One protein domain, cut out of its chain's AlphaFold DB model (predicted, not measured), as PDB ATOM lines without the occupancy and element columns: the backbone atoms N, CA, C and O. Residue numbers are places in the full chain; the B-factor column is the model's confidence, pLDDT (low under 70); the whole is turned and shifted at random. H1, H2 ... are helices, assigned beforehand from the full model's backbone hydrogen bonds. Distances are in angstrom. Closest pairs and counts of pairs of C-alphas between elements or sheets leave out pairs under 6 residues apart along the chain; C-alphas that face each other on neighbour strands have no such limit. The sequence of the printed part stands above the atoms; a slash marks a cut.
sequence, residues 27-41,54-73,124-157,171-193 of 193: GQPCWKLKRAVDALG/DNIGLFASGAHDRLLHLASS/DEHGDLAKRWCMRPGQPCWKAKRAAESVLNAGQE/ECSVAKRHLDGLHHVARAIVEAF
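Overview. This is residues 27 to 41, 54 to 73, 124 to 157 and 171 to 193 of the 193 residues of the protein "Clock-controlled pheromone ccg-4" of Beauveria bassiana (UniProt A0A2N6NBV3). Two long helices, H2 and H5, run side by side, and H1 and H4 cross over them to complete a four-helix bundle. H3 sits across one end. The printed part has 92 residues with five named helices, H1 to H5 in chain order, and no named strand: all helix. It is compact, with a radius of gyration of the C-alphas of 13.7 A, spanning 44 by 24 by 23 A.

Along the chain. H1, residues 29 to 38, begins at C-alpha 29 (200.171, 197.009, 179.526). H2 is residues 54 to 72, 26.6 A; H3, 124 to 133; H4, 140 to 156, 24.8 A. H5, residues 171 to 192, 31.8 A, ends at (204.776, 219.900, 191.028).

Arrangement. H2 touches H5 at a shallow tilt of 5 degrees, the same way; the closest C-alphas, Ala 60 and His 178, are 5.9 A apart. H4 touches H5 at a steep 41 degrees, opposite ways; closest C-alphas Ala 148 and Ala 186, 4.4 A. Every O i to N i+4 pair is within hydrogen-bond range in H1, H2 and H5; H3 has 5 of 6, H4 11 of 13.

Size, cuts and confidence. Three cuts leave C-alpha gaps of 21.0, 22.6 and 22.1 A. Residues under pLDDT 70 include 124 to 139.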
ATOM      1  N   GLY A  27     199.453 191.948 184.468       70.31
ATOM      2  CA  GLY A  27     200.809 192.233 183.982       70.31
ATOM      3  C   GLY A  27     200.923 192.755 182.541       70.31
ATOM      4  O   GLY A  27     201.952 193.332 182.195       70.31
ATOM      5  N   GLN A  28     199.881 192.641 181.710       76.94
ATOM      6  CA  GLN A  28     199.859 193.228 180.360       76.94
ATOM      7  C   GLN A  28     199.676 194.759 180.413       76.94
ATOM      8  O   GLN A  28     198.930 195.248 181.270       76.94
ATOM      9  N   PRO A  29     200.263 195.546 179.486       80.62
ATOM     10  CA  PRO A  29     200.171 197.009 179.526       80.62
ATOM     11  C   PRO A  29     198.729 197.504 179.411       80.62
ATOM     12  O   PRO A  29     198.360 198.477 180.061       80.62
ATOM     13  N   CYS A  30     197.873 196.796 178.674       80.75
ATOM     14  CA  CYS A  30     196.461 197.151 178.576       80.75
ATOM     15  C   CYS A  30     195.683 196.915 179.887       80.75
ATOM     16  O   CYS A  30     194.756 197.660 180.197       80.75
ATOM     17  N   TRP A  31     196.089 195.933 180.704       80.00
ATOM     18  CA  TRP A  31     195.523 195.707 182.041       80.00
ATOM     19  C   TRP A  31     195.971 196.789 183.031       80.00
ATOM     20  O   TRP A  31     195.163 197.284 183.815       80.00
ATOM     21  N   LYS A  32     197.236 197.215 182.944       83.12
ATOM     22  CA  LYS A  32     197.779 198.318 183.750       83.12
ATOM     23  C   LYS A  32     197.150 199.663 183.387       83.12
ATOM     24  O   LYS A  32     196.738 200.393 184.282       83.12
ATOM     25  N   LEU A  33     197.001 199.953 182.091       82.69
ATOM     26  CA  LEU A  33     196.302 201.142 181.593       82.69
ATOM     27  C   LEU A  33     194.882 201.209 182.141       82.69
ATOM     28  O   LEU A  33     194.487 202.213 182.718       82.69
ATOM     29  N   LYS A  34     194.144 200.108 182.037       81.75
ATOM     30  CA  LYS A  34     192.812 199.981 182.621       81.75
ATOM     31  C   LYS A  34     192.800 200.293 184.121       81.75
ATOM     32  O   LYS A  34     192.004 201.121 184.539       81.75
ATOM     33  N   ARG A  35     193.694 199.699 184.922       81.69
ATOM     34  CA  ARG A  35     193.755 199.990 186.367       81.69
ATOM     35  C   ARG A  35     194.078 201.459 186.654       81.69
ATOM     36  O   ARG A  35     193.519 202.027 187.588       81.69
ATOM     37  N   ALA A  36     194.954 202.070 185.859       82.44
ATOM     38  CA  ALA A  36     195.271 203.491 185.965       82.44
ATOM     39  C   ALA A  36     194.060 204.384 185.637       82.44
ATOM     40  O   ALA A  36     193.822 205.361 186.338       82.44
ATOM     41  N   VAL A  37     193.272 204.034 184.618       81.38
ATOM     42  CA  VAL A  37     192.033 204.748 184.257       81.38
ATOM     43  C   VAL A  37     190.956 204.549 185.333       81.38
ATOM     44  O   VAL A  37     190.371 205.522 185.805       81.38
ATOM     45  N   ASP A  38     190.754 203.314 185.804       80.69
ATOM     46  CA  ASP A  38     189.797 202.987 186.871       80.69
ATOM     47  C   ASP A  38     190.114 203.761 188.169       80.69
ATOM     48  O   ASP A  38     189.210 204.203 188.882       80.69
ATOM     49  N   ALA A  39     191.399 203.995 188.459       81.12
ATOM     50  CA  ALA A  39     191.849 204.793 189.601       81.12
ATOM     51  C   ALA A  39     191.410 206.271 189.544       81.12
ATOM     52  O   ALA A  39     191.339 206.930 190.585       81.12
ATOM     53  N   LEU A  40     191.088 206.797 188.360       75.06
ATOM     54  CA  LEU A  40     190.595 208.166 188.169       75.06
ATOM     55  C   LEU A  40     189.074 208.283 188.331       75.06
ATOM     56  O   LEU A  40     188.536 209.397 188.337       75.06
ATOM     57  N   GLY A  41     188.385 207.151 188.510       69.06
ATOM     58  CA  GLY A  41     186.931 207.087 188.617       69.06
ATOM     59  C   GLY A  41     186.215 207.351 187.294       69.06
ATOM     60  O   GLY A  41     185.021 207.655 187.307       69.06
ATOM     61  N   ASP A  54     191.648 202.468 168.262       65.56
ATOM     62  CA  ASP A  54     190.994 203.778 168.332       65.56
ATOM     63  C   ASP A  54     190.211 203.969 169.638       65.56
ATOM     64  O   ASP A  54     190.273 205.028 170.268       65.56
ATOM     65  N   ASN A  55     189.538 202.918 170.106       70.69
ATOM     66  CA  ASN A  55     188.777 202.958 171.347       70.69
ATOM     67  C   ASN A  55     189.722 203.031 172.556       70.69
ATOM     68  O   ASN A  55     189.501 203.848 173.447       70.69
ATOM     69  N   ILE A  56     190.836 202.285 172.557       74.44
ATOM     70  CA  ILE A  56     191.886 202.389 173.595       74.44
ATOM     71  C   ILE A  56     192.417 203.829 173.704       74.44
ATOM     72  O   ILE A  56     192.601 204.335 174.815       74.44
ATOM     73  N   GLY A  57     192.626 204.496 172.566       75.88
ATOM     74  CA  GLY A  57     193.065 205.888 172.523       75.88
ATOM     75  C   GLY A  57     192.055 206.859 173.133       75.88
ATOM     76  O   GLY A  57     192.454 207.777 173.855       75.88
ATOM     77  N   LEU A  58     190.756 206.637 172.918       78.19
ATOM     78  CA  LEU A  58     189.692 207.454 173.507       78.19
ATOM     79  C   LEU A  58     189.683 207.360 175.043       78.19
ATOM     80  O   LEU A  58     189.629 208.388 175.716       78.19
ATOM     81  N   PHE A  59     189.811 206.148 175.603       74.06
ATOM     82  CA  PHE A  59     189.857 205.945 177.064       74.06
ATOM     83  C   PHE A  59     191.089 206.550 177.700       74.06
ATOM     84  O   PHE A  59     191.000 207.204 178.736       74.06
ATOM     85  N   ALA A  60     192.241 206.354 177.064       79.75
ATOM     86  CA  ALA A  60     193.455 206.989 177.523       79.75
ATOM     87  C   ALA A  60     193.305 208.512 177.504       79.75
ATOM     88  O   ALA A  60     193.673 209.159 178.477       79.75
ATOM     89  N   SER A  61     192.752 209.087 176.435       78.12
ATOM     90  CA  SER A  61     192.576 210.539 176.316       78.12
ATOM     91  C   SER A  61     191.644 211.094 177.396       78.12
ATOM     92  O   SER A  61     192.005 212.084 178.025       78.12
ATOM     93  N   GLY A  62     190.537 210.407 177.703       80.25
ATOM     94  CA  GLY A  62     189.670 210.751 178.840       80.25
ATOM     95  C   GLY A  62     190.437 210.812 180.164       80.25
ATOM     96  O   GLY A  62     190.401 211.830 180.853       80.25
ATOM     97  N   ALA A  63     191.271 209.804 180.439       81.44
ATOM     98  CA  ALA A  63     192.130 209.767 181.629       81.44
ATOM     99  C   ALA A  63     193.155 210.895 181.697       81.44
ATOM    100  O   ALA A  63     193.388 211.457 182.774       81.44
ATOM    101  N   HIS A  64     193.742 211.268 180.561       79.00
ATOM    102  CA  HIS A  64     194.620 212.433 180.502       79.00
ATOM    103  C   HIS A  64     193.837 213.713 180.810       79.00
ATOM    104  O   HIS A  64     194.242 214.475 181.689       79.00
ATOM    105  N   ASP A  65     192.692 213.921 180.158       80.75
ATOM    106  CA  ASP A  65     191.842 215.094 180.369       80.75
ATOM    107  C   ASP A  65     191.338 215.167 181.809       80.75
ATOM    108  O   ASP A  65     191.318 216.242 182.409       80.75
ATOM    109  N   ARG A  66     191.006 214.029 182.421       81.50
ATOM    110  CA  ARG A  66     190.562 213.956 183.811       81.50
ATOM    111  C   ARG A  66     191.675 214.304 184.789       81.50
ATOM    112  O   ARG A  66     191.423 215.052 185.737       81.50
ATOM    113  N   LEU A  67     192.889 213.798 184.576       76.69
ATOM    114  CA  LEU A  67     194.065 214.164 185.373       76.69
ATOM    115  C   LEU A  67     194.365 215.659 185.267       76.69
ATOM    116  O   LEU A  67     194.557 216.321 186.290       76.69
ATOM    117  N   LEU A  68     194.354 216.198 184.047       76.00
ATOM    118  CA  LEU A  68     194.566 217.622 183.799       76.00
ATOM    119  C   LEU A  68     193.464 218.466 184.433       76.00
ATOM    120  O   LEU A  68     193.761 219.459 185.091       76.00
ATOM    121  N   HIS A  69     192.210 218.039 184.314       75.50
ATOM    122  CA  HIS A  69     191.071 218.691 184.941       75.50
ATOM    123  C   HIS A  69     191.191 218.677 186.464       75.50
ATOM    124  O   HIS A  69     190.910 219.681 187.096       75.50
ATOM    125  N   LEU A  70     191.619 217.581 187.095       74.44
ATOM    126  CA  LEU A  70     191.847 217.557 188.545       74.44
ATOM    127  C   LEU A  70     192.982 218.495 188.964       74.44
ATOM    128  O   LEU A  70     192.879 219.131 190.010       74.44
ATOM    129  N   ALA A  71     194.033 218.597 188.148       67.94
ATOM    130  CA  ALA A  71     195.140 219.514 188.381       67.94
ATOM    131  C   ALA A  71     194.751 220.991 188.173       67.94
ATOM    132  O   ALA A  71     195.295 221.855 188.857       67.94
ATOM    133  N   SER A  72     193.812 221.285 187.266       67.19
ATOM    134  CA  SER A  72     193.348 222.646 186.958       67.19
ATOM    135  C   SER A  72     192.112 223.086 187.751       67.19
ATOM    136  O   SER A  72     191.895 224.284 187.927       67.19
ATOM    137  N   SER A  73     191.304 222.144 188.241       60.28
ATOM    138  CA  SER A  73     190.041 222.426 188.927       60.28
ATOM    139  C   SER A  73     190.263 222.868 190.359       60.28
ATOM    140  O   SER A  73     190.226 222.061 191.287       60.28
ATOM    141  N   ASP A 124     210.324 231.543 192.602       43.16
ATOM    142  CA  ASP A 124     210.858 230.217 192.942       43.16
ATOM    143  C   ASP A 124     210.569 229.798 194.397       43.16
ATOM    144  O   ASP A 124     210.218 228.647 194.649       43.16
ATOM    145  N   GLU A 125     210.590 230.732 195.359       42.41
ATOM    146  CA  GLU A 125     210.194 230.438 196.751       42.41
ATOM    147  C   GLU A 125     208.693 230.123 196.887       42.41
ATOM    148  O   GLU A 125     208.278 229.445 197.829       42.41
ATOM    149  N   HIS A 126     207.857 230.589 195.953       42.31
ATOM    150  CA  HIS A 126     206.420 230.314 195.976       42.31
ATOM    151  C   HIS A 126     206.095 228.898 195.485       42.31
ATOM    152  O   HIS A 126     205.103 228.330 195.940       42.31
ATOM    153  N   GLY A 127     206.942 228.299 194.639       45.72
ATOM    154  CA  GLY A 127     206.802 226.906 194.200       45.72
ATOM    155  C   GLY A 127     206.934 225.916 195.361       45.72
ATOM    156  O   GLY A 127     206.080 225.053 195.542       45.72
ATOM    157  N   ASP A 128     207.934 226.091 196.225       44.94
ATOM    158  CA  ASP A 128     208.140 225.201 197.377       44.94
ATOM    159  C   ASP A 128     207.152 225.448 198.532       44.94
ATOM    160  O   ASP A 128     206.847 224.539 199.309       44.94
ATOM    161  N   LEU A 129     206.597 226.660 198.641       44.84
ATOM    162  CA  LEU A 129     205.500 226.949 199.569       44.84
ATOM    163  C   LEU A 129     204.150 226.417 199.061       44.84
ATOM    164  O   LEU A 129     203.356 225.951 199.879       44.84
ATOM    165  N   ALA A 130     203.904 226.422 197.745       45.81
ATOM    166  CA  ALA A 130     202.719 225.813 197.139       45.81
ATOM    167  C   ALA A 130     202.700 224.289 197.349       45.81
ATOM    168  O   ALA A 130     201.685 223.757 197.803       45.81
ATOM    169  N   LYS A 131     203.850 223.619 197.172       47.53
ATOM    170  CA  LYS A 131     204.045 222.193 197.501       47.53
ATOM    171  C   LYS A 131     203.624 221.850 198.941       47.53
ATOM    172  O   LYS A 131     202.897 220.894 199.217       47.53
ATOM    173  N   ARG A 132     203.978 222.713 199.903       46.12
ATOM    174  CA  ARG A 132     203.631 222.543 201.333       46.12
ATOM    175  C   ARG A 132     202.133 222.659 201.638       46.12
ATOM    176  O   ARG A 132     201.691 222.154 202.670       46.12
ATOM    177  N   TRP A 133     201.344 223.320 200.792       49.75
ATOM    178  CA  TRP A 133     199.913 223.556 201.038       49.75
ATOM    179  C   TRP A 133     199.014 222.391 200.604       49.75
ATOM    180  O   TRP A 133     197.872 222.289 201.060       49.75
ATOM    181  N   CYS A 134     199.536 221.470 199.795       62.34
ATOM    182  CA  CYS A 134     198.786 220.364 199.202       62.34
ATOM    183  C   CYS A 134     198.549 219.165 200.137       62.34
ATOM    184  O   CYS A 134     197.945 218.178 199.731       62.34
ATOM    185  N   MET A 135     198.970 219.250 201.402       61.59
ATOM    186  CA  MET A 135     198.789 218.192 202.409       61.59
ATOM    187  C   MET A 135     197.404 218.199 203.081       61.59
ATOM    188  O   MET A 135     197.078 217.257 203.801       61.59
ATOM    189  N   ARG A 136     196.577 219.241 202.892       66.12
ATOM    190  CA  ARG A 136     195.243 219.305 203.515       66.12
ATOM    191  C   ARG A 136     194.214 218.466 202.744       66.12
ATOM    192  O   ARG A 136     193.935 218.801 201.591       66.12
ATOM    193  N   PRO A 137     193.586 217.455 203.380       69.38
ATOM    194  CA  PRO A 137     192.544 216.658 202.744       69.38
ATOM    195  C   PRO A 137     191.407 217.519 202.181       69.38
ATOM    196  O   PRO A 137     190.977 218.486 202.808       69.38
ATOM    197  N   GLY A 138     190.918 217.160 200.993       64.56
ATOM    198  CA  GLY A 138     189.757 217.793 200.356       64.56
ATOM    199  C   GLY A 138     190.042 219.019 199.477       64.56
ATOM    200  O   GLY A 138     189.163 219.396 198.702       64.56
ATOM    201  N   GLN A 139     191.247 219.595 199.526       69.31
ATOM    202  CA  GLN A 139     191.670 220.667 198.612       69.31
ATOM    203  C   GLN A 139     191.916 220.127 197.186       69.31
ATOM    204  O   GLN A 139     192.263 218.952 197.040       69.31
ATOM    205  N   PRO A 140     191.757 220.945 196.128       72.12
ATOM    206  CA  PRO A 140     191.930 220.510 194.735       72.12
ATOM    207  C   PRO A 140     193.313 219.923 194.467       72.12
ATOM    208  O   PRO A 140     193.420 218.799 193.987       72.12
ATOM    209  N   CYS A 141     194.362 220.612 194.922       77.56
ATOM    210  CA  CYS A 141     195.730 220.115 194.835       77.56
ATOM    211  C   CYS A 141     195.909 218.734 195.495       77.56
ATOM    212  O   CYS A 141     196.549 217.845 194.937       77.56
ATOM    213  N   TRP A 142     195.297 218.518 196.667       76.75
ATOM    214  CA  TRP A 142     195.354 217.228 197.361       76.75
ATOM    215  C   TRP A 142     194.675 216.119 196.547       76.75
ATOM    216  O   TRP A 142     195.197 215.011 196.461       76.75
ATOM    217  N   LYS A 143     193.542 216.414 195.898       80.06
ATOM    218  CA  LYS A 143     192.844 215.463 195.018       80.06
ATOM    219  C   LYS A 143     193.665 215.140 193.770       80.06
ATOM    220  O   LYS A 143     193.784 213.968 193.433       80.06
ATOM    221  N   ALA A 144     194.254 216.150 193.128       81.50
ATOM    222  CA  ALA A 144     195.104 215.975 191.951       81.50
ATOM    223  C   ALA A 144     196.330 215.111 192.263       81.50
ATOM    224  O   ALA A 144     196.581 214.123 191.577       81.50
ATOM    225  N   LYS A 145     197.039 215.424 193.355       83.62
ATOM    226  CA  LYS A 145     198.194 214.646 193.811       83.62
ATOM    227  C   LYS A 145     197.815 213.200 194.127       83.62
ATOM    228  O   LYS A 145     198.482 212.287 193.659       83.62
ATOM    229  N   ARG A 146     196.716 212.971 194.854       84.19
ATOM    230  CA  ARG A 146     196.248 211.611 195.186       84.19
ATOM    231  C   ARG A 146     195.805 210.819 193.957       84.19
ATOM    232  O   ARG A 146     196.077 209.625 193.892       84.19
ATOM    233  N   ALA A 147     195.155 211.465 192.991       85.12
ATOM    234  CA  ALA A 147     194.788 210.833 191.727       85.12
ATOM    235  C   ALA A 147     196.037 210.422 190.932       85.12
ATOM    236  O   ALA A 147     196.138 209.279 190.495       85.12
ATOM    237  N   ALA A 148     197.028 211.311 190.832       85.88
ATOM    238  CA  ALA A 148     198.296 211.021 190.173       85.88
ATOM    239  C   ALA A 148     199.094 209.910 190.884       85.88
ATOM    240  O   ALA A 148     199.573 208.984 190.233       85.88
ATOM    241  N   GLU A 149     199.174 209.931 192.218       88.12
ATOM    242  CA  GLU A 149     199.772 208.843 193.009       88.12
ATOM    243  C   GLU A 149     199.062 207.503 192.763       88.12
ATOM    244  O   GLU A 149     199.715 206.468 192.642       88.12
ATOM    245  N   SER A 150     197.730 207.509 192.656       87.06
ATOM    246  CA  SER A 150     196.956 206.296 192.382       87.06
ATOM    247  C   SER A 150     197.242 205.727 190.992       87.06
ATOM    248  O   SER A 150     197.347 204.510 190.853       87.06
ATOM    249  N   VAL A 151     197.407 206.590 189.985       86.88
ATOM    250  CA  VAL A 151     197.798 206.195 188.621       86.88
ATOM    251  C   VAL A 151     199.181 205.541 188.614       86.88
ATOM    252  O   VAL A 151     199.348 204.482 188.015       86.88
ATOM    253  N   LEU A 152     200.154 206.120 189.326       87.62
ATOM    254  CA  LEU A 152     201.507 205.556 189.430       87.62
ATOM    255  C   LEU A 152     201.508 204.198 190.151       87.62
ATOM    256  O   LEU A 152     202.139 203.249 189.687       87.62
ATOM    257  N   ASN A 153     200.763 204.076 191.253       85.50
ATOM    258  CA  ASN A 153     200.690 202.830 192.021       85.50
ATOM    259  C   ASN A 153     199.993 201.706 191.241       85.50
ATOM    260  O   ASN A 153     200.461 200.568 191.255       85.50
ATOM    261  N   ALA A 154     198.925 202.025 190.501       79.62
ATOM    262  CA  ALA A 154     198.192 201.059 189.683       79.62
ATOM    263  C   ALA A 154     199.072 200.375 188.616       79.62
ATOM    264  O   ALA A 154     198.815 199.224 188.257       79.62
ATOM    265  N   GLY A 155     200.124 201.050 188.135       68.88
ATOM    266  CA  GLY A 155     201.088 200.491 187.184       68.88
ATOM    267  C   GLY A 155     202.184 199.606 187.803       68.88
ATOM    268  O   GLY A 155     202.840 198.857 187.069       68.88
ATOM    269  N   GLN A 156     202.383 199.681 189.126       65.88
ATOM    270  CA  GLN A 156     203.538 199.114 189.842       65.88
ATOM    271  C   GLN A 156     203.241 197.879 190.704       65.88
ATOM    272  O   GLN A 156     204.168 197.129 190.988       65.88
ATOM    273  N   GLU A 157     201.992 197.640 191.113       56.34
ATOM    274  CA  GLU A 157     201.637 196.574 192.076       56.34
ATOM    275  C   GLU A 157     201.820 195.128 191.577       56.34
ATOM    276  O   GLU A 157     201.697 194.186 192.360       56.34
ATOM    277  N   GLU A 171     197.632 196.486 169.341       76.38
ATOM    278  CA  GLU A 171     196.825 196.922 170.490       76.38
ATOM    279  C   GLU A 171     197.660 197.062 171.777       76.38
ATOM    280  O   GLU A 171     197.525 198.048 172.503       76.38
ATOM    281  N   CYS A 172     198.560 196.106 172.048       80.62
ATOM    282  CA  CYS A 172     199.435 196.124 173.226       80.62
ATOM    283  C   CYS A 172     200.391 197.314 173.176       80.62
ATOM    284  O   CYS A 172     200.528 198.058 174.151       80.62
ATOM    285  N   SER A 173     200.990 197.539 172.007       80.69
ATOM    286  CA  SER A 173     201.902 198.658 171.773       80.69
ATOM    287  C   SER A 173     201.215 200.015 171.947       80.69
ATOM    288  O   SER A 173     201.798 200.937 172.521       80.69
ATOM    289  N   VAL A 174     199.971 200.153 171.482       83.94
ATOM    290  CA  VAL A 174     199.171 201.375 171.661       83.94
ATOM    291  C   VAL A 174     198.844 201.596 173.138       83.94
ATOM    292  O   VAL A 174     199.122 202.672 173.669       83.94
ATOM    293  N   ALA A 175     198.354 200.569 173.836       83.06
ATOM    294  CA  ALA A 175     198.053 200.659 175.264       83.06
ATOM    295  C   ALA A 175     199.291 201.018 176.103       83.06
ATOM    296  O   ALA A 175     199.198 201.831 177.022       83.06
ATOM    297  N   LYS A 176     200.460 200.462 175.760       84.19
ATOM    298  CA  LYS A 176     201.733 200.782 176.415       84.19
ATOM    299  C   LYS A 176     202.086 202.264 176.281       84.19
ATOM    300  O   LYS A 176     202.332 202.914 177.289       84.19
ATOM    301  N   ARG A 177     202.028 202.824 175.066       86.06
ATOM    302  CA  ARG A 177     202.303 204.258 174.838       86.06
ATOM    303  C   ARG A 177     201.375 205.158 175.652       86.06
ATOM    304  O   ARG A 177     201.825 206.154 176.210       86.06
ATOM    305  N   HIS A 178     200.094 204.807 175.729       87.00
ATOM    306  CA  HIS A 178     199.123 205.561 176.519       87.00
ATOM    307  C   HIS A 178     199.377 205.461 178.026       87.00
ATOM    308  O   HIS A 178     199.279 206.471 178.720       87.00
ATOM    309  N   LEU A 179     199.741 204.278 178.527       85.19
ATOM    310  CA  LEU A 179     200.129 204.086 179.924       85.19
ATOM    311  C   LEU A 179     201.379 204.903 180.279       85.19
ATOM    312  O   LEU A 179     201.394 205.584 181.300       85.19
ATOM    313  N   ASP A 180     202.402 204.876 179.423       86.94
ATOM    314  CA  ASP A 180     203.629 205.653 179.619       86.94
ATOM    315  C   ASP A 180     203.345 207.163 179.615       86.94
ATOM    316  O   ASP A 180     203.898 207.901 180.437       86.94
ATOM    317  N   GLY A 181     202.434 207.618 178.747       87.12
ATOM    318  CA  GLY A 181     201.926 208.991 178.738       87.12
ATOM    319  C   GLY A 181     201.261 209.380 180.060       87.12
ATOM    320  O   GLY A 181     201.637 210.388 180.664       87.12
ATOM    321  N   LEU A 182     200.352 208.541 180.568       85.81
ATOM    322  CA  LEU A 182     199.693 208.766 181.859       85.81
ATOM    323  C   LEU A 182     200.697 208.796 183.010       85.81
ATOM    324  O   LEU A 182     200.632 209.687 183.853       85.81
ATOM    325  N   HIS A 183     201.653 207.867 183.042       86.75
ATOM    326  CA  HIS A 183     202.706 207.849 184.057       86.75
ATOM    327  C   HIS A 183     203.585 209.102 184.002       86.75
ATOM    328  O   HIS A 183     203.973 209.622 185.049       86.75
ATOM    329  N   HIS A 184     203.906 209.599 182.805       84.56
ATOM    330  CA  HIS A 184     204.679 210.827 182.647       84.56
ATOM    331  C   HIS A 184     203.934 212.035 183.226       84.56
ATOM    332  O   HIS A 184     204.496 212.768 184.042       84.56
ATOM    333  N   VAL A 185     202.657 212.198 182.868       83.06
ATOM    334  CA  VAL A 185     201.809 213.283 183.385       83.06
ATOM    335  C   VAL A 185     201.613 213.155 184.894       83.06
ATOM    336  O   VAL A 185     201.795 214.129 185.621       83.06
ATOM    337  N   ALA A 186     201.311 211.957 185.394       86.00
ATOM    338  CA  ALA A 186     201.130 211.715 186.820       86.00
ATOM    339  C   ALA A 186     202.402 212.036 187.620       86.00
ATOM    340  O   ALA A 186     202.324 212.695 188.657       86.00
ATOM    341  N   ARG A 187     203.586 211.655 187.122       85.69
ATOM    342  CA  ARG A 187     204.862 212.018 187.754       85.69
ATOM    343  C   ARG A 187     205.061 213.532 187.783       85.69
ATOM    344  O   ARG A 187     205.391 214.064 188.836       85.69
ATOM    345  N   ALA A 188     204.797 214.222 186.673       80.88
ATOM    346  CA  ALA A 188     204.900 215.678 186.615       80.88
ATOM    347  C   ALA A 188     203.957 216.366 187.622       80.88
ATOM    348  O   ALA A 188     204.363 217.311 188.294       80.88
ATOM    349  N   ILE A 189     202.729 215.862 187.781       80.00
ATOM    350  CA  ILE A 189     201.767 216.359 188.779       80.00
ATOM    351  C   ILE A 189     202.287 216.134 190.204       80.00
ATOM    352  O   ILE A 189     202.219 217.039 191.032       80.00
ATOM    353  N   VAL A 190     202.822 214.949 190.503       83.25
ATOM    354  CA  VAL A 190     203.366 214.638 191.835       83.25
ATOM    355  C   VAL A 190     204.611 215.470 192.148       83.25
ATOM    356  O   VAL A 190     204.776 215.884 193.287       83.25
ATOM    357  N   GLU A 191     205.473 215.748 191.169       79.38
ATOM    358  CA  GLU A 191     206.680 216.573 191.354       79.38
ATOM    359  C   GLU A 191     206.369 218.075 191.480       79.38
ATOM    360  O   GLU A 191     207.128 218.824 192.109       79.38
ATOM    361  N   ALA A 192     205.246 218.524 190.917       70.19
ATOM    362  CA  ALA A 192     204.776 219.900 191.028       70.19
ATOM    363  C   ALA A 192     204.244 220.259 192.435       70.19
ATOM    364  O   ALA A 192     204.176 221.448 192.757       70.19
ATOM    365  N   PHE A 193     203.911 219.267 193.277       68.38
ATOM    366  CA  PHE A 193     203.249 219.433 194.584       68.38
ATOM    367  C   PHE A 193     203.966 218.726 195.742       68.38
ATOM    368  O   PHE A 193     203.973 219.262 196.866       68.38
TER     369      PHE A 193